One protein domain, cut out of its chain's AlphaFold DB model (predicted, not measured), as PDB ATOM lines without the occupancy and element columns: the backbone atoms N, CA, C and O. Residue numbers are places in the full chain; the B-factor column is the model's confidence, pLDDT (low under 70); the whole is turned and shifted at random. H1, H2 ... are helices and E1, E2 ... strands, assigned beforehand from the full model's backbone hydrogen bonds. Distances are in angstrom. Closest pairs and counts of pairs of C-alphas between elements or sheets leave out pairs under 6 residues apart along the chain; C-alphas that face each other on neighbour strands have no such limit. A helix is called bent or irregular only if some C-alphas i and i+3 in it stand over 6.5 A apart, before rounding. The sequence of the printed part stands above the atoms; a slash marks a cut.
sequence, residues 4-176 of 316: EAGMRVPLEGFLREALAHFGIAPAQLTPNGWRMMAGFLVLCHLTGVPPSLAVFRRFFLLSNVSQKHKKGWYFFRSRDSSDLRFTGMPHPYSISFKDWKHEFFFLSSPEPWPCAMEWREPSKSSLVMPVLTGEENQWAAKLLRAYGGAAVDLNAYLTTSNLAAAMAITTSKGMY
ATOM      1  N   GLU A   4      62.449  37.222  71.641       79.50
ATOM      2  CA  GLU A   4      63.786  36.604  71.648       79.50
ATOM      3  C   GLU A   4      64.786  37.412  72.484       79.50
ATOM      4  O   GLU A   4      65.686  36.858  73.104       79.50
ATOM      5  N   ALA A   5      64.600  38.731  72.545       79.75
ATOM      6  CA  ALA A   5      65.396  39.643  73.354       79.75
ATOM      7  C   ALA A   5      65.047  39.629  74.853       79.75
ATOM      8  O   ALA A   5      65.644  40.375  75.627       79.75
ATOM      9  N   GLY A   6      64.097  38.792  75.272       81.31
ATOM     10  CA  GLY A   6      63.754  38.600  76.676       81.31
ATOM     11  C   GLY A   6      62.476  39.290  77.142       81.31
ATOM     12  O   GLY A   6      62.144  39.195  78.318       81.31
ATOM     13  N   MET A   7      61.720  39.935  76.251       85.81
ATOM     14  CA  MET A   7      60.393  40.462  76.582       85.81
ATOM     15  C   MET A   7      59.412  39.313  76.833       85.81
ATOM     16  O   MET A   7      59.372  38.346  76.070       85.81
ATOM     17  N   ARG A   8      58.628  39.391  77.906       83.81
ATOM     18  CA  ARG A   8      57.577  38.420  78.234       83.81
ATOM     19  C   ARG A   8      56.310  39.171  78.627       83.81
ATOM     20  O   ARG A   8      56.397  40.257  79.190       83.81
ATOM     21  N   VAL A   9      55.159  38.587  78.311       82.50
ATOM     22  CA  VAL A   9      53.839  39.098  78.695       82.50
ATOM     23  C   VAL A   9      53.142  38.105  79.636       82.50
ATOM     24  O   VAL A   9      53.370  36.904  79.476       82.50
ATOM     25  N   PRO A  10      52.310  38.569  80.589       81.31
ATOM     26  CA  PRO A  10      52.076  39.975  80.940       81.31
ATOM     27  C   PRO A  10      53.337  40.652  81.503       81.31
ATOM     28  O   PRO A  10      54.204  40.006  82.090       81.31
ATOM     29  N   LEU A  11      53.474  41.959  81.257       84.12
ATOM     30  CA  LEU A  11      54.606  42.737  81.756       84.12
ATOM     31  C   LEU A  11      54.409  43.015  83.243       84.12
ATOM     32  O   LEU A  11      53.555  43.813  83.624       84.12
ATOM     33  N   GLU A  12      55.230  42.378  84.071       83.69
ATOM     34  CA  GLU A  12      55.109  42.420  85.527       83.69
ATOM     35  C   GLU A  12      56.407  42.859  86.214       83.69
ATOM     36  O   GLU A  12      57.492  42.912  85.619       83.69
ATOM     37  N   GLY A  13      56.277  43.204  87.498       88.94
ATOM     38  CA  GLY A  13      57.396  43.554  88.372       88.94
ATOM     39  C   GLY A  13      58.285  44.665  87.804       88.94
ATOM     40  O   GLY A  13      57.803  45.717  87.383       88.94
ATOM     41  N   PHE A  14      59.596  44.406  87.779       92.81
ATOM     42  CA  PHE A  14      60.616  45.357  87.332       92.81
ATOM     43  C   PHE A  14      60.410  45.847  85.890       92.81
ATOM     44  O   PHE A  14      60.658  47.018  85.606       92.81
ATOM     45  N   LEU A  15      59.947  44.986  84.970       91.75
ATOM     46  CA  LEU A  15      59.768  45.381  83.566       91.75
ATOM     47  C   LEU A  15      58.705  46.479  83.440       91.75
ATOM     48  O   LEU A  15      58.935  47.500  82.791       91.75
ATOM     49  N   ARG A  16      57.563  46.282  84.110       91.50
ATOM     50  CA  ARG A  16      56.472  47.262  84.177       91.50
ATOM     51  C   ARG A  16      56.910  48.545  84.870       91.50
ATOM     52  O   ARG A  16      56.661  49.631  84.354       91.50
ATOM     53  N   GLU A  17      57.569  48.411  86.018       93.81
ATOM     54  CA  GLU A  17      58.046  49.540  86.820       93.81
ATOM     55  C   GLU A  17      58.997  50.439  86.020       93.81
ATOM     56  O   GLU A  17      58.836  51.660  85.994       93.81
ATOM     57  N   ALA A  18      59.948  49.842  85.298       94.25
ATOM     58  CA  ALA A  18      60.885  50.583  84.470       94.25
ATOM     59  C   ALA A  18      60.188  51.324  83.321       94.25
ATOM     60  O   ALA A  18      60.431  52.518  83.138       94.25
ATOM     61  N   LEU A  19      59.301  50.660  82.572       92.94
ATOM     62  CA  LEU A  19      58.554  51.307  81.486       92.94
ATOM     63  C   LEU A  19      57.696  52.471  81.999       92.94
ATOM     64  O   LEU A  19      57.710  53.548  81.400       92.94
ATOM     65  N   ALA A  20      57.018  52.286  83.136       92.56
ATOM     66  CA  ALA A  20      56.219  53.326  83.778       92.56
ATOM     67  C   ALA A  20      57.074  54.523  84.221       92.56
ATOM     68  O   ALA A  20      56.710  55.667  83.957       92.56
ATOM     69  N   HIS A  21      58.238  54.271  84.829       93.50
ATOM     70  CA  HIS A  21      59.159  55.321  85.273       93.50
ATOM     71  C   HIS A  21      59.677  56.183  84.119       93.50
ATOM     72  O   HIS A  21      59.744  57.409  84.231       93.50
ATOM     73  N   PHE A  22      60.047  55.552  83.005       92.06
ATOM     74  CA  PHE A  22      60.471  56.286  81.814       92.06
ATOM     75  C   PHE A  22      59.290  56.862  81.033       92.06
ATOM     76  O   PHE A  22      59.505  57.763  80.235       92.06
ATOM     77  N   GLY A  23      58.062  56.397  81.274       91.06
ATOM     78  CA  GLY A  23      56.869  56.845  80.563       91.06
ATOM     79  C   GLY A  23      56.870  56.430  79.094       91.06
ATOM     80  O   GLY A  23      56.425  57.209  78.261       91.06
ATOM     81  N   ILE A  24      57.401  55.247  78.774       91.00
ATOM     82  CA  ILE A  24      57.453  54.720  77.403       91.00
ATOM     83  C   ILE A  24      56.612  53.453  77.275       91.00
ATOM     84  O   ILE A  24      56.572  52.627  78.188       91.00
ATOM     85  N   ALA A  25      55.983  53.274  76.116       90.25
ATOM     86  CA  ALA A  25      55.268  52.046  75.807       90.25
ATOM     87  C   ALA A  25      56.241  50.881  75.541       90.25
ATOM     88  O   ALA A  25      57.349  51.104  75.040       90.25
ATOM     89  N   PRO A  26      55.831  49.620  75.780       89.69
ATOM     90  CA  PRO A  26      56.634  48.442  75.441       89.69
ATOM     91  C   PRO A  26      57.107  48.442  73.983       89.69
ATOM     92  O   PRO A  26      58.251  48.093  73.687       89.69
ATOM     93  N   ALA A  27      56.228  48.891  73.083       87.44
ATOM     94  CA  ALA A  27      56.487  49.002  71.657       87.44
ATOM     95  C   ALA A  27      57.517  50.084  71.307       87.44
ATOM     96  O   ALA A  27      58.016  50.069  70.197       87.44
ATOM     97  N   GLN A  28      57.875  50.999  72.212       89.06
ATOM     98  CA  GLN A  28      58.919  52.003  71.968       89.06
ATOM     99  C   GLN A  28      60.327  51.488  72.281       89.06
ATOM    100  O   GLN A  28      61.321  52.132  71.928       89.06
ATOM    101  N   LEU A  29      60.441  50.343  72.958       90.12
ATOM    102  CA  LEU A  29      61.724  49.788  73.353       90.12
ATOM    103  C   LEU A  29      62.274  48.873  72.253       90.12
ATOM    104  O   LEU A  29      61.631  47.915  71.826       90.12
ATOM    105  N   THR A  30      63.495  49.155  71.801       88.69
ATOM    106  CA  THR A  30      64.182  48.294  70.827       88.69
ATOM    107  C   THR A  30      64.477  46.908  71.414       88.69
ATOM    108  O   THR A  30      64.572  46.772  72.640       88.69
ATOM    109  N   PRO A  31      64.748  45.881  70.586       87.69
ATOM    110  CA  PRO A  31      65.126  44.579  71.123       87.69
ATOM    111  C   PRO A  31      66.429  44.642  71.949       87.69
ATOM    112  O   PRO A  31      66.564  43.932  72.936       87.69
ATOM    113  N   ASN A  32      67.356  45.565  71.662       87.94
ATOM    114  CA  ASN A  32      68.515  45.789  72.540       87.94
ATOM    115  C   ASN A  32      68.119  46.412  73.886       87.94
ATOM    116  O   ASN A  32      68.678  46.045  74.913       87.94
ATOM    117  N   GLY A  33      67.119  47.295  73.912       91.75
ATOM    118  CA  GLY A  33      66.552  47.787  75.167       91.75
ATOM    119  C   GLY A  33      65.979  46.654  76.024       91.75
ATOM    120  O   GLY A  33      66.288  46.581  77.213       91.75
ATOM    121  N   TRP A  34      65.241  45.723  75.414       92.12
ATOM    122  CA  TRP A  34      64.743  44.526  76.103       92.12
ATOM    123  C   TRP A  34      65.872  43.635  76.627       92.12
ATOM    124  O   TRP A  34      65.834  43.249  77.796       92.12
ATOM    125  N   ARG A  35      66.919  43.390  75.824       91.19
ATOM    126  CA  ARG A  35      68.086  42.605  76.264       91.19
ATOM    127  C   ARG A  35      68.779  43.204  77.479       91.19
ATOM    128  O   ARG A  35      69.196  42.459  78.357       91.19
ATOM    129  N   MET A  36      68.889  44.529  77.558       93.00
ATOM    130  CA  MET A  36      69.504  45.196  78.710       93.00
ATOM    131  C   MET A  36      68.698  44.963  79.993       93.00
ATOM    132  O   MET A  36      69.268  44.653  81.037       93.00
ATOM    133  N   MET A  37      67.368  45.058  79.918       94.44
ATOM    134  CA  MET A  37      66.501  44.778  81.067       94.44
ATOM    135  C   MET A  37      66.546  43.299  81.461       94.44
ATOM    136  O   MET A  37      66.691  42.979  82.640       94.44
ATOM    137  N   ALA A  38      66.487  42.394  80.481       92.75
ATOM    138  CA  ALA A  38      66.590  40.956  80.709       92.75
ATOM    139  C   ALA A  38      67.951  40.567  81.309       92.75
ATOM    140  O   ALA A  38      68.009  39.792  82.261       92.75
ATOM    141  N   GLY A  39      69.043  41.149  80.810       92.81
ATOM    142  CA  GLY A  39      70.395  40.909  81.315       92.81
ATOM    143  C   GLY A  39      70.542  41.338  82.768       92.81
ATOM    144  O   GLY A  39      71.116  40.610  83.575       92.81
ATOM    145  N   PHE A  40      69.946  42.475  83.132       94.31
ATOM    146  CA  PHE A  40      69.896  42.920  84.520       94.31
ATOM    147  C   PHE A  40      69.094  41.964  85.411       94.31
ATOM    148  O   PHE A  40      69.556  41.633  86.500       94.31
ATOM    149  N   LEU A  41      67.933  41.481  84.952       93.56
ATOM    150  CA  LEU A  41      67.134  40.496  85.692       93.56
ATOM    151  C   LEU A  41      67.902  39.191  85.926       93.56
ATOM    152  O   LEU A  41      67.906  38.678  87.044       93.56
ATOM    153  N   VAL A  42      68.586  38.680  84.901       92.12
ATOM    154  CA  VAL A  42      69.432  37.483  85.020       92.12
ATOM    155  C   VAL A  42      70.586  37.727  85.989       92.12
ATOM    156  O   VAL A  42      70.836  36.902  86.864       92.12
ATOM    157  N   LEU A  43      71.257  38.875  85.898       92.38
ATOM    158  CA  LEU A  43      72.343  39.221  86.814       92.38
ATOM    159  C   LEU A  43      71.854  39.306  88.271       92.38
ATOM    160  O   LEU A  43      72.501  38.786  89.180       92.38
ATOM    161  N   CYS A  44      70.691  39.914  88.494       93.69
ATOM    162  CA  CYS A  44      70.036  39.961  89.798       93.69
ATOM    163  C   CYS A  44      69.735  38.550  90.322       93.69
ATOM    164  O   CYS A  44      70.077  38.228  91.460       93.69
ATOM    165  N   HIS A  45      69.183  37.681  89.472       91.69
ATOM    166  CA  HIS A  45      68.895  36.292  89.815       91.69
ATOM    167  C   HIS A  45      70.153  35.526  90.251       91.69
ATOM    168  O   HIS A  45      70.184  34.977  91.353       91.69
ATOM    169  N   LEU A  46      71.210  35.548  89.436       90.00
ATOM    170  CA  LEU A  46      72.450  34.806  89.700       90.00
ATOM    171  C   LEU A  46      73.185  35.295  90.953       90.00
ATOM    172  O   LEU A  46      73.882  34.530  91.613       90.00
ATOM    173  N   THR A  47      73.017  36.569  91.306       92.25
ATOM    174  CA  THR A  47      73.637  37.164  92.496       92.25
ATOM    175  C   THR A  47      72.724  37.148  93.723       92.25
ATOM    176  O   THR A  47      73.151  37.550  94.812       92.25
ATOM    177  N   GLY A  48      71.473  36.699  93.586       92.44
ATOM    178  CA  GLY A  48      70.462  36.770  94.642       92.44
ATOM    179  C   GLY A  48      70.191  38.204  95.108       92.44
ATOM    180  O   GLY A  48      69.983  38.432  96.300       92.44
ATOM    181  N   VAL A  49      70.300  39.180  94.207       94.44
ATOM    182  CA  VAL A  49      69.922  40.579  94.439       94.44
ATOM    183  C   VAL A  49      68.497  40.774  93.920       94.44
ATOM    184  O   VAL A  49      68.203  40.335  92.810       94.44
ATOM    185  N   PRO A  50      67.590  41.418  94.672       94.75
ATOM    186  CA  PRO A  50      66.276  41.749  94.139       94.75
ATOM    187  C   PRO A  50      66.405  42.795  93.015       94.75
ATOM    188  O   PRO A  50      67.123  43.784  93.186       94.75
ATOM    189  N   PRO A  51      65.704  42.634  91.876       95.25
ATOM    190  CA  PRO A  51      65.674  43.667  90.845       95.25
ATOM    191  C   PRO A  51      65.113  44.986  91.399       95.25
ATOM    192  O   PRO A  51      63.964  45.032  91.832       95.25
ATOM    193  N   SER A  52      65.917  46.055  91.369       96.38
ATOM    194  CA  SER A  52      65.521  47.418  91.762       96.38
ATOM    195  C   SER A  52      65.696  48.379  90.588       96.38
ATOM    196  O   SER A  52      66.749  48.413  89.941       96.38
ATOM    197  N   LEU A  53      64.672  49.201  90.340       96.25
ATOM    198  CA  LEU A  53      64.709  50.258  89.334       96.25
ATOM    199  C   LEU A  53      65.806  51.295  89.615       96.25
ATOM    200  O   LEU A  53      66.480  51.738  88.682       96.25
ATOM    201  N   ALA A  54      66.018  51.680  90.875       96.12
ATOM    202  CA  ALA A  54      67.047  52.655  91.223       96.12
ATOM    203  C   ALA A  54      68.450  52.088  90.964       96.12
ATOM    204  O   ALA A  54      69.283  52.755  90.345       96.12
ATOM    205  N   VAL A  55      68.686  50.823  91.330       96.81
ATOM    206  CA  VAL A  55      69.951  50.128  91.045       96.81
ATOM    207  C   VAL A  55      70.167  49.978  89.537       96.81
ATOM    208  O   VAL A  55      71.256  50.263  89.044       96.81
ATOM    209  N   PHE A  56      69.136  49.627  88.766       96.81
ATOM    210  CA  PHE A  56      69.240  49.597  87.305       96.81
ATOM    211  C   PHE A  56      69.629  50.969  86.733       96.81
ATOM    212  O   PHE A  56      70.584  51.084  85.964       96.81
ATOM    213  N   ARG A  57      68.944  52.038  87.161       95.56
ATOM    214  CA  ARG A  57      69.207  53.422  86.725       95.56
ATOM    215  C   ARG A  57      70.582  53.943  87.141       95.56
ATOM    216  O   ARG A  57      71.076  54.889  86.519       95.56
ATOM    217  N   ARG A  58      71.200  53.363  88.178       95.19
ATOM    218  CA  ARG A  58      72.573  53.684  88.594       95.19
ATOM    219  C   ARG A  58      73.586  53.269  87.533       95.19
ATOM    220  O   ARG A  58      74.559  53.991  87.332       95.19
ATOM    221  N   PHE A  59      73.347  52.147  86.860       94.50
ATOM    222  CA  PHE A  59      74.265  51.586  85.870       94.50
ATOM    223  C   PHE A  59      73.884  51.939  84.434       94.50
ATOM    224  O   PHE A  59      74.762  52.134  83.595       94.50
ATOM    225  N   PHE A  60      72.589  52.067  84.150       94.06
ATOM    226  CA  PHE A  60      72.076  52.224  82.794       94.06
ATOM    227  C   PHE A  60      71.287  53.523  82.615       94.06
ATOM    228  O   PHE A  60      70.623  54.023  83.526       94.06
ATOM    229  N   LEU A  61      71.368  54.076  81.409       92.69
ATOM    230  CA  LEU A  61      70.661  55.278  80.982       92.69
ATOM    231  C   LEU A  61      69.825  54.963  79.741       92.69
ATOM    232  O   LEU A  61      70.305  54.308  78.814       92.69
ATOM    233  N   LEU A  62      68.590  55.465  79.719       92.69
ATOM    234  CA  LEU A  62      67.751  55.435  78.530       92.69
ATOM    235  C   LEU A  62      68.301  56.413  77.484       92.69
ATOM    236  O   LEU A  62      68.475  57.602  77.752       92.69
ATOM    237  N   SER A  63      68.533  55.906  76.283       88.69
ATOM    238  CA  SER A  63      69.010  56.650  75.125       88.69
ATOM    239  C   SER A  63      68.006  56.549  73.986       88.69
ATOM    240  O   SER A  63      67.356  55.524  73.782       88.69
ATOM    241  N   ASN A  64      67.904  57.622  73.207       85.88
ATOM    242  CA  ASN A  64      67.132  57.624  71.975       85.88
ATOM    243  C   ASN A  64      67.965  57.047  70.820       85.88
ATOM    244  O   ASN A  64      69.173  57.287  70.729       85.88
ATOM    245  N   VAL A  65      67.315  56.324  69.909       78.19
ATOM    246  CA  VAL A  65      67.928  55.918  68.638       78.19
ATOM    247  C   VAL A  65      68.025  57.145  67.721       78.19
ATOM    248  O   VAL A  65      67.193  57.350  66.841       78.19
ATOM    249  N   SER A  66      69.049  57.976  67.933       59.81
ATOM    250  CA  SER A  66      69.266  59.205  67.165       59.81
ATOM    251  C   SER A  66      69.674  58.893  65.724       59.81
ATOM    252  O   SER A  66      70.853  58.767  65.399       59.81
ATOM    253  N   GLN A  67      68.691  58.815  64.834       55.97
ATOM    254  CA  GLN A  67      68.876  59.153  63.424       55.97
ATOM    255  C   GLN A  67      67.772  60.119  63.010       55.97
ATOM    256  O   GLN A  67      66.688  60.079  63.593       55.97
ATOM    257  N   LYS A  68      68.056  60.960  62.003       51.88
ATOM    258  CA  LYS A  68      67.233  62.083  61.497       51.88
ATOM    259  C   LYS A  68      65.719  61.809  61.352       51.88
ATOM    260  O   LYS A  68      64.955  62.761  61.312       51.88
ATOM    261  N   HIS A  69      65.290  60.543  61.340       49.06
ATOM    262  CA  HIS A  69      63.908  60.099  61.130       49.06
ATOM    263  C   HIS A  69      63.414  59.035  62.146       49.06
ATOM    264  O   HIS A  69      62.437  58.346  61.885       49.06
ATOM    265  N   LYS A  70      64.081  58.840  63.301       58.19
ATOM    266  CA  LYS A  70      63.797  57.738  64.263       58.19
ATOM    267  C   LYS A  70      63.308  58.210  65.645       58.19
ATOM    268  O   LYS A  70      63.587  57.571  66.661       58.19
ATOM    269  N   LYS A  71      62.561  59.319  65.702       63.97
ATOM    270  CA  LYS A  71      61.950  59.802  66.955       63.97
ATOM    271  C   LYS A  71      60.981  58.753  67.527       63.97
ATOM    272  O   LYS A  71      60.166  58.195  66.794       63.97
ATOM    273  N   GLY A  72      61.070  58.501  68.834       78.06
ATOM    274  CA  GLY A  72      60.143  57.631  69.572       78.06
ATOM    275  C   GLY A  72      60.636  56.220  69.910       78.06
ATOM    276  O   GLY A  72      59.928  55.532  70.635       78.06
ATOM    277  N   TRP A  73      61.828  55.808  69.457       86.00
ATOM    278  CA  TRP A  73      62.434  54.521  69.827       86.00
ATOM    279  C   TRP A  73      63.577  54.685  70.827       86.00
ATOM    280  O   TRP A  73      64.432  55.569  70.668       86.00
ATOM    281  N   TYR A  74      63.641  53.785  71.806       88.94
ATOM    282  CA  TYR A  74      64.590  53.871  72.908       88.94
ATOM    283  C   TYR A  74      65.318  52.556  73.185       88.94
ATOM    284  O   TYR A  74      64.849  51.454  72.892       88.94
ATOM    285  N   PHE A  75      66.504  52.681  73.763       90.75
ATOM    286  CA  PHE A  75      67.307  51.571  74.259       90.75
ATOM    287  C   PHE A  75      68.052  52.009  75.515       90.75
ATOM    288  O   PHE A  75      68.137  53.201  75.805       90.75
ATOM    289  N   PHE A  76      68.615  51.060  76.252       92.81
ATOM    290  CA  PHE A  76      69.471  51.372  77.388       92.81
ATOM    291  C   PHE A  76      70.934  51.245  76.992       92.81
ATOM    292  O   PHE A  76      71.314  50.311  76.287       92.81
ATOM    293  N   ARG A  77      71.763  52.168  77.470       89.69
ATOM    294  CA  ARG A  77      73.222  52.046  77.420       89.69
ATOM    295  C   ARG A  77      73.790  52.075  78.829       89.69
ATOM    296  O   ARG A  77      73.198  52.689  79.717       89.69
ATOM    297  N   SER A  78      74.949  51.457  79.020       90.88
ATOM    298  CA  SER A  78      75.747  51.660  80.232       90.88
ATOM    299  C   SER A  78      76.079  53.144  80.378       90.88
ATOM    300  O   SER A  78      76.377  53.821  79.388       90.88
ATOM    301  N   ARG A  79      75.997  53.665  81.601       90.56
ATOM    302  CA  ARG A  79      76.456  55.018  81.915       90.56
ATOM    303  C   ARG A  79      77.973  55.076  81.824       90.56
ATOM    304  O   ARG A  79      78.657  54.117  82.161       90.56
ATOM    305  N   ASP A  80      78.485  56.238  81.448       85.62
ATOM    306  CA  ASP A  80      79.929  56.444  81.306       85.62
ATOM    307  C   ASP A  80      80.648  56.342  82.670       85.62
ATOM    308  O   ASP A  80      81.788  55.901  82.747       85.62
ATOM    309  N   SER A  81      79.936  56.654  83.760       83.50
ATOM    310  CA  SER A  81      80.382  56.496  85.151       83.50
ATOM    311  C   SER A  81      80.106  55.109  85.754       83.50
ATOM    312  O   SER A  81      80.211  54.948  86.968       83.50
ATOM    313  N   SER A  82      79.615  54.151  84.963       83.56
ATOM    314  CA  SER A  82      79.275  52.805  85.431       83.56
ATOM    315  C   SER A  82      80.401  51.827  85.129       83.56
ATOM    316  O   SER A  82      80.785  51.646  83.969       83.56
ATOM    317  N   ASP A  83      80.843  51.118  86.163       84.31
ATOM    318  CA  ASP A  83      81.754  49.980  86.017       84.31
ATOM    319  C   ASP A  83      81.015  48.712  85.562       84.31
ATOM    320  O   ASP A  83      81.621  47.804  84.999       84.31
ATOM    321  N   LEU A  84      79.686  48.659  85.724       88.88
ATOM    322  CA  LEU A  84      78.867  47.591  85.160       88.88
ATOM    323  C   LEU A  84      78.614  47.879  83.679       88.88
ATOM    324  O   LEU A  84      77.892  48.824  83.337       88.88
ATOM    325  N   ARG A  85      79.203  47.061  82.802       88.25
ATOM    326  CA  ARG A  85      79.086  47.196  81.344       88.25
ATOM    327  C   ARG A  85      78.508  45.934  80.733       88.25
ATOM    328  O   ARG A  85      79.006  44.847  80.994       88.25
ATOM    329  N   PHE A  86      77.496  46.093  79.891       90.00
ATOM    330  CA  PHE A  86      76.955  45.009  79.075       90.00
ATOM    331  C   PHE A  86      77.526  45.078  77.653       90.00
ATOM    332  O   PHE A  86      77.610  46.156  77.058       90.00
ATOM    333  N   THR A  87      77.926  43.928  77.119       87.56
ATOM    334  CA  THR A  87      78.475  43.717  75.771       87.56
ATOM    335  C   THR A  87      77.692  42.613  75.055       87.56
ATOM    336  O   THR A  87      76.638  42.179  75.520       87.56
ATOM    337  N   GLY A  88      78.140  42.220  73.860       81.50
ATOM    338  CA  GLY A  88      77.499  41.159  73.080       81.50
ATOM    339  C   GLY A  88      76.212  41.571  72.371       81.50
ATOM    340  O   GLY A  88      75.643  40.791  71.620       81.50
ATOM    341  N   MET A  89      75.736  42.804  72.539       79.12
ATOM    342  CA  MET A  89      74.556  43.251  71.804       79.12
ATOM    343  C   MET A  89      74.830  43.261  70.294       79.12
ATOM    344  O   MET A  89      75.870  43.778  69.872       79.12
ATOM    345  N   PRO A  90      73.897  42.758  69.462       70.38
ATOM    346  CA  PRO A  90      73.990  42.909  68.020       70.38
ATOM    347  C   PRO A  90      74.192  44.376  67.659       70.38
ATOM    348  O   PRO A  90      73.507  45.259  68.194       70.38
ATOM    349  N   HIS A  91      75.140  44.631  66.753       64.25
ATOM    350  CA  HIS A  91      75.389  45.982  66.277       64.25
ATOM    351  C   HIS A  91      74.067  46.556  65.748       64.25
ATOM    352  O   HIS A  91      73.401  45.881  64.965       64.25
ATOM    353  N   PRO A  92      73.692  47.806  66.070       55.94
ATOM    354  CA  PRO A  92      72.459  48.430  65.569       55.94
ATOM    355  C   PRO A  92      72.373  48.562  64.032       55.94
ATOM    356  O   PRO A  92      71.385  49.072  63.513       55.94
ATOM    357  N   TYR A  93      73.405  48.116  63.306       53.19
ATOM    358  CA  TYR A  93      73.473  48.073  61.845       53.19
ATOM    359  C   TYR A  93      73.639  46.646  61.302       53.19
ATOM    360  O   TYR A  93      73.835  46.498  60.094       53.19
ATOM    361  N   SER A  94      73.579  45.604  62.142       56.91
ATOM    362  CA  SER A  94      73.519  44.232  61.637       56.91
ATOM    363  C   SER A  94      72.199  44.036  60.889       56.91
ATOM    364  O   SER A  94      71.177  44.603  61.272       56.91
ATOM    365  N   ILE A  95      72.225  43.252  59.808       49.97
ATOM    366  CA  ILE A  95      71.054  43.005  58.951       49.97
ATOM    367  C   ILE A  95      69.867  42.477  59.768       49.97
ATOM    368  O   ILE A  95      68.774  43.012  59.639       49.97
ATOM    369  N   SER A  96      70.090  41.551  60.711       54.41
ATOM    370  CA  SER A  96      69.003  41.046  61.564       54.41
ATOM    371  C   SER A  96      68.369  42.118  62.458       54.41
ATOM    372  O   SER A  96      67.245  41.941  62.900       54.41
ATOM    373  N   PHE A  97      69.040  43.246  62.710       59.78
ATOM    374  CA  PHE A  97      68.536  44.351  63.532       59.78
ATOM    375  C   PHE A  97      68.079  45.577  62.730       59.78
ATOM    376  O   PHE A  97      67.743  46.604  63.331       59.78
ATOM    377  N   LYS A  98      68.060  45.508  61.395       61.72
ATOM    378  CA  LYS A  98      67.516  46.593  60.566       61.72
ATOM    379  C   LYS A  98      65.994  46.508  60.437       61.72
ATOM    380  O   LYS A  98      65.341  47.547  60.530       61.72
ATOM    381  N   ASP A  99      65.451  45.292  60.382       69.19
ATOM    382  CA  ASP A  99      64.078  45.072  59.905       69.19
ATOM    383  C   ASP A  99      63.050  44.809  61.011       69.19
ATOM    384  O   ASP A  99      61.849  44.808  60.762       69.19
ATOM    385  N   TRP A 100      63.486  44.697  62.269       74.81
ATOM    386  CA  TRP A 100      62.605  44.415  63.416       74.81
ATOM    387  C   TRP A 100      61.455  45.405  63.601       74.81
ATOM    388  O   TRP A 100      60.485  45.112  64.287       74.81
ATOM    389  N   LYS A 101      61.577  46.597  63.018       73.12
ATOM    390  CA  LYS A 101      60.565  47.655  63.066       73.12
ATOM    391  C   LYS A 101      59.371  47.387  62.161       73.12
ATOM    392  O   LYS A 101      58.335  48.015  62.340       73.12
ATOM    393  N   HIS A 102      59.541  46.505  61.183       74.56
ATOM    394  CA  HIS A 102      58.486  46.063  60.280       74.56
ATOM    395  C   HIS A 102      57.786  44.802  60.795       74.56
ATOM    396  O   HIS A 102      56.722  44.446  60.304       74.56
ATOM    397  N   GLU A 103      58.361  44.140  61.799       75.00
ATOM    398  CA  GLU A 103      57.831  42.910  62.379       75.00
ATOM    399  C   GLU A 103      57.090  43.210  63.682       75.00
ATOM    400  O   GLU A 103      57.687  43.337  64.756       75.00
ATOM    401  N   PHE A 104      55.767  43.296  63.597       77.19
ATOM    402  CA  PHE A 104      54.896  43.481  64.749       77.19
ATOM    403  C   PHE A 104      53.768  42.453  64.751       77.19
ATOM    404  O   PHE A 104      53.390  41.885  63.730       77.19
ATOM    405  N   PHE A 105      53.227  42.225  65.937       81.12
ATOM    406  CA  PHE A 105      52.000  41.478  66.141       81.12
ATOM    407  C   PHE A 105      51.186  42.201  67.207       81.12
ATOM    408  O   PHE A 105      51.737  42.897  68.065       81.12
ATOM    409  N   PHE A 106      49.873  42.035  67.148       82.12
ATOM    410  CA  PHE A 106      48.973  42.602  68.136       82.12
ATOM    411  C   PHE A 106      48.760  41.605  69.262       82.12
ATOM    412  O   PHE A 106      48.611  40.403  69.038       82.12
ATOM    413  N   LEU A 107      48.736  42.126  70.480       82.44
ATOM    414  CA  LEU A 107      48.263  41.397  71.638       82.44
ATOM    415  C   LEU A 107      46.917  41.988  72.032       82.44
ATOM    416  O   LEU A 107      46.775  43.208  72.111       82.44
ATOM    417  N   SER A 108      45.942  41.123  72.285       82.19
ATOM    418  CA  SER A 108      44.660  41.493  72.868       82.19
ATOM    419  C   SER A 108      44.578  40.942  74.285       82.19
ATOM    420  O   SER A 108      45.099  39.872  74.594       82.19
ATOM    421  N   SER A 109      43.942  41.711  75.158       81.44
ATOM    422  CA  SER A 109      43.663  41.320  76.531       81.44
ATOM    423  C   SER A 109      42.239  41.760  76.856       81.44
ATOM    424  O   SER A 109      41.874  42.882  76.497       81.44
ATOM    425  N   PRO A 110      41.428  40.908  77.505       82.69
ATOM    426  CA  PRO A 110      40.135  41.331  78.035       82.69
ATOM    427  C   PRO A 110      40.297  42.301  79.216       82.69
ATOM    428  O   PRO A 110      39.389  43.073  79.509       82.69
ATOM    429  N   GLU A 111      41.452  42.276  79.882       84.94
ATOM    430  CA  GLU A 111      41.794  43.162  80.991       84.94
ATOM    431  C   GLU A 111      42.641  44.355  80.519       84.94
ATOM    432  O   GLU A 111      43.417  44.212  79.565       84.94
ATOM    433  N   PRO A 112      42.554  45.520  81.193       83.00
ATOM    434  CA  PRO A 112      43.402  46.668  80.895       83.00
ATOM    435  C   PRO A 112      44.893  46.320  80.950       83.00
ATOM    436  O   PRO A 112      45.357  45.625  81.854       83.00
ATOM    437  N   TRP A 113      45.667  46.850  80.003       80.81
ATOM    438  CA  TRP A 113      47.110  46.639  79.980       80.81
ATOM    439  C   TRP A 113      47.782  47.261  81.214       80.81
ATOM    440  O   TRP A 113      47.510  48.416  81.544       80.81
ATOM    441  N   PRO A 114      48.721  46.553  81.869       76.31
ATOM    442  CA  PRO A 114      49.363  47.029  83.094       76.31
ATOM    443  C   PRO A 114      50.428  48.117  82.845       76.31
ATOM    444  O   PRO A 114      51.060  48.603  83.780       76.31
ATOM    445  N   CYS A 115      50.663  48.503  81.591       76.38
ATOM    446  CA  CYS A 115      51.619  49.529  81.191       76.38
ATOM    447  C   CYS A 115      50.993  50.477  80.165       76.38
ATOM    448  O   CYS A 115      50.078  50.096  79.437       76.38
ATOM    449  N   ALA A 116      51.522  51.698  80.075       79.62
ATOM    450  CA  ALA A 116      51.094  52.655  79.062       79.62
ATOM    451  C   ALA A 116      51.294  52.068  77.654       79.62
ATOM    452  O   ALA A 116      52.388  51.615  77.317       79.62
ATOM    453  N   MET A 117      50.233  52.074  76.849       82.75
ATOM    454  CA  MET A 117      50.269  51.595  75.460       82.75
ATOM    455  C   MET A 117      50.511  52.736  74.467       82.75
ATOM    456  O   MET A 117      50.957  52.510  73.344       82.75
ATOM    457  N   GLU A 118      50.269  53.973  74.900       83.50
ATOM    458  CA  GLU A 118      50.507  55.170  74.107       83.50
ATOM    459  C   GLU A 118      51.991  55.499  74.012       83.50
ATOM    460  O   GLU A 118      52.735  55.485  74.997       83.50
ATOM    461  N   TRP A 119      52.405  55.866  72.807       85.94
ATOM    462  CA  TRP A 119      53.760  56.316  72.563       85.94
ATOM    463  C   TRP A 119      53.967  57.712  73.131       85.94
ATOM    464  O   TRP A 119      53.273  58.653  72.749       85.94
ATOM    465  N   ARG A 120      54.965  57.860  74.001       85.56
ATOM    466  CA  ARG A 120      55.273  59.135  74.648       85.56
ATOM    467  C   ARG A 120      56.776  59.381  74.700       85.56
ATOM    468  O   ARG A 120      57.590  58.467  74.554       85.56
ATOM    469  N   GLU A 121      57.153  60.644  74.856       86.31
ATOM    470  CA  GLU A 121      58.536  61.002  75.147       86.31
ATOM    471  C   GLU A 121      58.877  60.722  76.618       86.31
ATOM    472  O   GLU A 121      58.059  61.001  77.501       86.31
ATOM    473  N   PRO A 122      60.095  60.224  76.904       86.94
ATOM    474  CA  PRO A 122      60.525  60.004  78.263       86.94
ATOM    475  C   PRO A 122      60.556  61.284  79.076       86.94
ATOM    476  O   PRO A 122      61.042  62.324  78.622       86.94
ATOM    477  N   SER A 123      60.125  61.187  80.330       82.44
ATOM    478  CA  SER A 123      60.234  62.308  81.258       82.44
ATOM    479  C   SER A 123      61.701  62.700  81.456       82.44
ATOM    480  O   SER A 123      62.535  61.855  81.787       82.44
ATOM    481  N   LYS A 124      62.039  63.989  81.339       83.56
ATOM    482  CA  LYS A 124      63.414  64.476  81.566       83.56
ATOM    483  C   LYS A 124      63.925  64.143  82.973       83.56
ATOM    484  O   LYS A 124      65.098  63.813  83.131       83.56
ATOM    485  N   SER A 125      63.050  64.163  83.981       82.50
ATOM    486  CA  SER A 125      63.416  63.806  85.359       82.50
ATOM    487  C   SER A 125      63.757  62.321  85.514       82.50
ATOM    488  O   SER A 125      64.578  61.964  86.359       82.50
ATOM    489  N   SER A 126      63.207  61.451  84.659       83.88
ATOM    490  CA  SER A 126      63.475  60.007  84.695       83.88
ATOM    491  C   SER A 126      64.928  59.657  84.338       83.88
ATOM    492  O   SER A 126      65.440  58.623  84.780       83.88
ATOM    493  N   LEU A 127      65.603  60.542  83.590       85.75
ATOM    494  CA  LEU A 127      66.972  60.372  83.087       85.75
ATOM    495  C   LEU A 127      68.048  60.780  84.107       85.75
ATOM    496  O   LEU A 127      69.216  60.384  83.975       85.75
ATOM    497  N   VAL A 128      67.657  61.539  85.135       89.31
ATOM    498  CA  VAL A 128      68.545  61.997  86.211       89.31
ATOM    499  C   VAL A 128      69.082  60.797  86.995       89.31
ATOM    500  O   VAL A 128      68.411  59.765  87.125       89.31
ATOM    501  N   MET A 129      70.316  60.928  87.494       90.69
ATOM    502  CA  MET A 129      70.941  59.923  88.354       90.69
ATOM    503  C   MET A 129      70.056  59.636  89.573       90.69
ATOM    504  O   MET A 129      69.604  60.577  90.225       90.69
ATOM    505  N   PRO A 130      69.794  58.358  89.892       93.50
ATOM    506  CA  PRO A 130      69.005  58.014  91.063       93.50
ATOM    507  C   PRO A 130      69.811  58.262  92.343       93.50
ATOM    508  O   PRO A 130      71.023  58.033  92.386       93.50
ATOM    509  N   VAL A 131      69.112  58.678  93.397       93.88
ATOM    510  CA  VAL A 131      69.616  58.610  94.772       93.88
ATOM    511  C   VAL A 131      69.315  57.205  95.284       93.88
ATOM    512  O   VAL A 131      68.169  56.771  95.202       93.88
ATOM    513  N   LEU A 132      70.341  56.490  95.749       95.94
ATOM    514  CA  LEU A 132      70.208  55.119  96.248       95.94
ATOM    515  C   LEU A 132      70.101  55.103  97.770       95.94
ATOM    516  O   LEU A 132      70.824  55.839  98.450       95.94
ATOM    517  N   THR A 133      69.268  54.213  98.302       97.00
ATOM    518  CA  THR A 133      69.244  53.908  99.741       97.00
ATOM    519  C   THR A 133      70.503  53.148 100.179       97.00
ATOM    520  O   THR A 133      71.307  52.699  99.356       97.00
ATOM    521  N   GLY A 134      70.704  52.975 101.491       96.94
ATOM    522  CA  GLY A 134      71.817  52.175 102.016       96.94
ATOM    523  C   GLY A 134      71.818  50.736 101.483       96.94
ATOM    524  O   GLY A 134      72.858  50.245 101.046       96.94
ATOM    525  N   GLU A 135      70.650  50.091 101.438       97.00
ATOM    526  CA  GLU A 135      70.486  48.731 100.906       97.00
ATOM    527  C   GLU A 135      70.750  48.668  99.398       97.00
ATOM    528  O   GLU A 135      71.486  47.803  98.925       97.00
ATOM    529  N   GLU A 136      70.233  49.627  98.632       97.12
ATOM    530  CA  GLU A 136      70.449  49.679  97.183       97.12
ATOM    531  C   GLU A 136      71.916  49.916  96.820       97.12
ATOM    532  O   GLU A 136      72.411  49.350  95.842       97.12
ATOM    533  N   ASN A 137      72.644  50.694  97.626       96.62
ATOM    534  CA  ASN A 137      74.092  50.827  97.480       96.62
ATOM    535  C   ASN A 137      74.806  49.490  97.727       96.62
ATOM    536  O   ASN A 137      75.726  49.137  96.985       96.62
ATOM    537  N   GLN A 138      74.371  48.710  98.723       96.94
ATOM    538  CA  GLN A 138      74.926  47.376  98.976       96.94
ATOM    539  C   GLN A 138      74.628  46.412  97.824       96.94
ATOM    540  O   GLN A 138      75.516  45.658  97.414       96.94
ATOM    541  N   TRP A 139      73.416  46.453  97.265       97.00
ATOM    542  CA  TRP A 139      73.038  45.665  96.092       97.00
ATOM    543  C   TRP A 139      73.862  46.046  94.867       97.00
ATOM    544  O   TRP A 139      74.448  45.167  94.238       97.00
ATOM    545  N   ALA A 140      73.994  47.340  94.573       95.06
ATOM    546  CA  ALA A 140      74.831  47.833  93.484       95.06
ATOM    547  C   ALA A 140      76.286  47.352  93.635       95.06
ATOM    548  O   ALA A 140      76.859  46.799  92.695       95.06
ATOM    549  N   ALA A 141      76.862  47.468  94.834       94.25
ATOM    550  CA  ALA A 141      78.210  46.979  95.111       94.25
ATOM    551  C   ALA A 141      78.325  45.450  94.967       94.25
ATOM    552  O   ALA A 141      79.335  44.951  94.474       94.25
ATOM    553  N   LYS A 142      77.296  44.691  95.366       95.50
ATOM    554  CA  LYS A 142      77.260  43.230  95.209       95.50
ATOM    555  C   LYS A 142      77.241  42.818  93.735       95.50
ATOM    556  O   LYS A 142      77.994  41.918  93.371       95.50
ATOM    557  N   LEU A 143      76.451  43.499  92.900       93.44
ATOM    558  CA  LEU A 143      76.417  43.265  91.452       93.44
ATOM    559  C   LEU A 143      77.780  43.539  90.802       93.44
ATOM    560  O   LEU A 143      78.245  42.733  90.002       93.44
ATOM    561  N   LEU A 144      78.449  44.628  91.192       91.81
ATOM    562  CA  LEU A 144      79.789  44.961  90.695       91.81
ATOM    563  C   LEU A 144      80.839  43.921  91.104       91.81
ATOM    564  O   LEU A 144      81.611  43.459  90.264       91.81
ATOM    565  N   ARG A 145      80.846  43.518  92.382       90.50
ATOM    566  CA  ARG A 145      81.785  42.506  92.893       90.50
ATOM    567  C   ARG A 145      81.622  41.162  92.196       90.50
ATOM    568  O   ARG A 145      82.625  40.529  91.890       90.50
ATOM    569  N   ALA A 146      80.384  40.744  91.928       86.81
ATOM    570  CA  ALA A 146      80.104  39.465  91.281       86.81
ATOM    571  C   ALA A 146      80.722  39.347  89.879       86.81
ATOM    572  O   ALA A 146      80.995  38.238  89.432       86.81
ATOM    573  N   TYR A 147      80.951  40.474  89.200       79.00
ATOM    574  CA  TYR A 147      81.457  40.488  87.831       79.00
ATOM    575  C   TYR A 147      82.929  40.928  87.706       79.00
ATOM    576  O   TYR A 147      83.484  40.963  86.610       79.00
ATOM    577  N   GLY A 148      83.588  41.262  88.824       74.31
ATOM    578  CA  GLY A 148      85.036  41.510  88.863       74.31
ATOM    579  C   GLY A 148      85.542  42.622  87.933       74.31
ATOM    580  O   GLY A 148      86.717  42.627  87.581       74.31
ATOM    581  N   GLY A 149      84.670  43.541  87.500       72.50
ATOM    582  CA  GLY A 149      85.017  44.653  86.604       72.50
ATOM    583  C   GLY A 149      85.147  44.305  85.114       72.50
ATOM    584  O   GLY A 149      85.452  45.190  84.315       72.50
ATOM    585  N   ALA A 150      84.901  43.056  84.702       82.19
ATOM    586  CA  ALA A 150      84.832  42.723  83.279       82.19
ATOM    587  C   ALA A 150      83.550  43.314  82.632       82.19
ATOM    588  O   ALA A 150      82.672  43.843  83.313       82.19
ATOM    589  N   ALA A 151      83.359  43.156  81.316       84.00
ATOM    590  CA  ALA A 151      82.059  43.421  80.675       84.00
ATOM    591  C   ALA A 151      81.195  42.151  80.529       84.00
ATOM    592  O   ALA A 151      81.725  41.122  80.110       84.00
ATOM    593  N   VAL A 152      79.899  42.217  80.873       87.69
ATOM    594  CA  VAL A 152      78.908  41.118  80.804       87.69
ATOM    595  C   VAL A 152      78.468  40.893  79.365       87.69
ATOM    596  O   VAL A 152      77.736  41.716  78.816       87.69
ATOM    597  N   ASP A 153      78.860  39.770  78.768       88.12
ATOM    598  CA  ASP A 153      78.381  39.386  77.439       88.12
ATOM    599  C   ASP A 153      76.937  38.869  77.514       88.12
ATOM    600  O   ASP A 153      76.666  37.760  77.988       88.12
ATOM    601  N   LEU A 154      75.995  39.674  77.017       87.38
ATOM    602  CA  LEU A 154      74.578  39.331  77.020       87.38
ATOM    603  C   LEU A 154      74.235  38.136  76.125       87.38
ATOM    604  O   LEU A 154      73.233  37.479  76.401       87.38
ATOM    605  N   ASN A 155      75.028  37.811  75.100       82.81
ATOM    606  CA  ASN A 155      74.765  36.618  74.285       82.81
ATOM    607  C   ASN A 155      75.021  35.335  75.076       82.81
ATOM    608  O   ASN A 155      74.275  34.370  74.936       82.81
ATOM    609  N   ALA A 156      76.046  35.341  75.929       82.75
ATOM    610  CA  ALA A 156      76.339  34.224  76.816       82.75
ATOM    611  C   ALA A 156      75.372  34.173  78.013       82.75
ATOM    612  O   ALA A 156      75.014  33.093  78.478       82.75
ATOM    613  N   TYR A 157      74.931  35.335  78.511       80.56
ATOM    614  CA  TYR A 157      74.079  35.430  79.703       80.56
ATOM    615  C   TYR A 157      72.597  35.124  79.446       80.56
ATOM    616  O   TYR A 157      71.938  34.534  80.306       80.56
ATOM    617  N   LEU A 158      72.059  35.516  78.285       85.38
ATOM    618  CA  LEU A 158      70.632  35.404  77.951       85.38
ATOM    619  C   LEU A 158      70.262  34.043  77.343       85.38
ATOM    620  O   LEU A 158      69.579  33.966  76.323       85.38
ATOM    621  N   THR A 159      70.685  32.955  77.984       83.75
ATOM    622  CA  THR A 159      70.208  31.615  77.626       83.75
ATOM    623  C   THR A 159      68.732  31.450  77.994       83.75
ATOM    624  O   THR A 159      68.221  32.092  78.919       83.75
ATOM    625  N   THR A 160      68.029  30.548  77.303       80.06
ATOM    626  CA  THR A 160      66.613  30.253  77.576       80.06
ATOM    627  C   THR A 160      66.376  29.863  79.038       80.06
ATOM    628  O   THR A 160      65.393  30.301  79.633       80.06
ATOM    629  N   SER A 161      67.287  29.084  79.633       82.94
ATOM    630  CA  SER A 161      67.201  28.654  81.033       82.94
ATOM    631  C   SER A 161      67.362  29.818  82.007       82.94
ATOM    632  O   SER A 161      66.533  29.978  82.902       82.94
ATOM    633  N   ASN A 162      68.375  30.667  81.810       85.19
ATOM    634  CA  ASN A 162      68.622  31.823  82.674       85.19
ATOM    635  C   ASN A 162      67.462  32.812  82.624       85.19
ATOM    636  O   ASN A 162      67.024  33.318  83.657       85.19
ATOM    637  N   LEU A 163      66.938  33.065  81.425       81.94
ATOM    638  CA  LEU A 163      65.807  33.961  81.246       81.94
ATOM    639  C   LEU A 163      64.544  33.405  81.915       81.94
ATOM    640  O   LEU A 163      63.854  34.144  82.613       81.94
ATOM    641  N   ALA A 164      64.252  32.112  81.747       82.19
ATOM    642  CA  ALA A 164      63.115  31.473  82.407       82.19
ATOM    643  C   ALA A 164      63.229  31.554  83.939       82.19
ATOM    644  O   ALA A 164      62.267  31.940  84.608       82.19
ATOM    645  N   ALA A 165      64.413  31.270  84.487       82.25
ATOM    646  CA  ALA A 165      64.670  31.336  85.923       82.25
ATOM    647  C   ALA A 165      64.536  32.766  86.479       82.25
ATOM    648  O   ALA A 165      63.901  32.975  87.513       82.25
ATOM    649  N   ALA A 166      65.057  33.767  85.763       82.06
ATOM    650  CA  ALA A 166      64.945  35.168  86.163       82.06
ATOM    651  C   ALA A 166      63.492  35.673  86.127       82.06
ATOM    652  O   ALA A 166      63.060  36.400  87.026       82.06
ATOM    653  N   MET A 167      62.710  35.257  85.126       77.69
ATOM    654  CA  MET A 167      61.308  35.664  84.997       77.69
ATOM    655  C   MET A 167      60.406  34.999  86.045       77.69
ATOM    656  O   MET A 167      59.479  35.648  86.529       77.69
ATOM    657  N   ALA A 168      60.715  33.775  86.487       71.81
ATOM    658  CA  ALA A 168      59.973  33.091  87.554       71.81
ATOM    659  C   ALA A 168      60.017  33.840  88.906       71.81
ATOM    660  O   ALA A 168      59.098  33.743  89.720       71.81
ATOM    661  N   ILE A 169      61.053  34.650  89.145       62.25
ATOM    662  CA  ILE A 169      61.138  35.508  90.338       62.25
ATOM    663  C   ILE A 169      60.201  36.714  90.224       62.25
ATOM    664  O   ILE A 169      59.607  37.136  91.214       62.25
ATOM    665  N   THR A 170      60.027  37.263  89.020       55.88
ATOM    666  CA  THR A 170      59.143  38.422  88.816       55.88
ATOM    667  C   THR A 170      57.661  38.067  88.955       55.88
ATOM    668  O   THR A 170      56.893  38.891  89.444       55.88
ATOM    669  N   THR A 171      57.268  36.837  88.604       52.47
ATOM    670  CA  THR A 171      55.879  36.349  88.697       52.47
ATOM    671  C   THR A 171      55.528  35.766  90.066       52.47
ATOM    672  O   THR A 171      54.364  35.770  90.462       52.47
ATOM    673  N   SER A 172      56.518  35.312  90.840       46.78
ATOM    674  CA  SER A 172      56.296  34.712  92.165       46.78
ATOM    675  C   SER A 172      56.090  35.721  93.298       46.78
ATOM    676  O   SER A 172      55.825  35.314  94.428       46.78
ATOM    677  N   LYS A 173      56.081  37.037  93.026       45.56
ATOM    678  CA  LYS A 173      55.741  38.050  94.048       45.56
ATOM    679  C   LYS A 173      54.279  37.968  94.540       45.56
ATOM    680  O   LYS A 173      53.914  38.693  95.459       45.56
ATOM    681  N   GLY A 174      53.478  37.047  93.991       38.06
ATOM    682  CA  GLY A 174      52.172  36.629  94.513       38.06
ATOM    683  C   GLY A 174      52.162  35.377  95.410       38.06
ATOM    684  O   GLY A 174      51.089  35.005  95.871       38.06
ATOM    685  N   MET A 175      53.295  34.715  95.688       35.09
ATOM    686  CA  MET A 175      53.320  33.503  96.526       35.09
ATOM    687  C   MET A 175      54.530  33.494  97.478       35.09
ATOM    688  O   MET A 175      55.615  33.057  97.119       35.09
ATOM    689  N   TYR A 176      54.302  34.020  98.687       35.06
ATOM    690  CA  TYR A 176      55.071  33.944  99.946       35.06
ATOM    691  C   TYR A 176      56.609  33.680  99.914       35.06
ATOM    692  O   TYR A 176      57.047  32.619  99.465       35.06
TER     693      TYR A 176
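This is residues 4 to 176 of the 316 residues of an uncharacterized protein of Aegilops tauschii subsp. strangulata (UniProt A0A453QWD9). One long helix, H2, runs through the core of a rounded body, with the strand hairpin of E1 and E2 along one side of it and H7 crossing it on the other. H5 crosses near the last residues of H2, a short pair of strands, E3 and E4, lies beside H2, and a long stretch with no named element, residues 88 to 123, runs round the outside. The printed part has 173 residues, with seven named helices and four named strands in the order H1 H2 H3 E1 E2 E3 H4 H5 E4 H6 H7, and the class is mostly helix. One sheet is E1 - E2, antiparallel, and the other is E3 - E4, parallel. The whole is compact, with a radius of gyration of the C-alphas of 15.8 A and spans of 40 by 38 by 34 A.

E1, residues 60 to 64, and E2, residues 74 to 78, form an antiparallel hairpin at 143 degrees; N 61 and O 77 are 2.9 A apart and N 63 and O 75 2.8 A, within hydrogen-bond range. H2, residues 31 to 47, comes closest to E2 at the C-alphas of Gly 33 and Phe 75, 4.0 A apart. H2 and E1 are near each other, with 5 pairs of C-alphas within 10 A. H7, residues 160 to 174, touches H2 about perpendicular at 75 degrees, the closest C-alphas being those of Val 42 and Ala 166 at 5.2 A; H2 touches H7 with its residues 38 to 45 alone. H5, residues 134 to 147, touches H2 about perpendicular at 83 degrees, through residues 142 to 146 of H5 and 43 to 47 of H2 alone, with the C-alphas of Thr 47 and Leu 143 closest at 6.8 A. H6, residues 154 to 157, touches H2, with the C-alphas of Gly 39 and Leu 154 closest at 6.2 A. H3, residues 53 to 59, touches H5 at a steep tilt of 49 degrees, the same way, with the C-alphas of Val 55 and Ala 140 closest at 5.9 A. H1, residues 13 to 22, only just touches H3, with 3 pairs of C-alphas within 8 A, the closest being Ala 18 and Leu 53 at 6.2 A. H1 also only just touches H4, residues 124 to 127, with 3 such pairs, the closest being Phe 22 and Ser 126 at 5.6 A. H1 and H2 are close but not clearly touching, with the C-alphas of Leu 15 and Met 37 closest at 7.2 A. E3, residues 85 to 87, and E4, residues 151 to 153, are parallel at 35 degrees, with N 87 and O 152 within hydrogen-bond range at 2.8 A. E3, H4, H5 and E4 form a strand-helix-strand unit, two parallel neighbour strands with helices between them along the chain, and its crossover is left-handed. Every O i to N i+4 pair is within hydrogen-bond range in H1 and H2, but 2 of 3 in H3, 9 of 10 in H5 and 7 of 11 in H7; H4 and H6 are too short for such a pair.

E1 begins at C-alpha 60, (72.076, 52.224, 82.794), and spans 13.1 A; E2 spans 13.5 A. H2 begins at C-alpha 31, (65.126, 44.579, 71.123), and is 24.2 A long. H5 is 20.8 A long and H1 14.6 A. H7, 23.2 A long, ends at C-alpha 174, (52.172, 36.629, 94.513), and is irregular, but only just: C-alphas 171 and 174 are 6.9 A apart.

The two C-alphas farthest apart are those of Lys 68 and Tyr 176, at 49.2 A. The printed part has no cut. The link from E3 to H4, 36 residues, is long. The mean pLDDT of the printed part is 83.0, and residues 66 to 71, 91 to 99 and 169 to 176 are under 70.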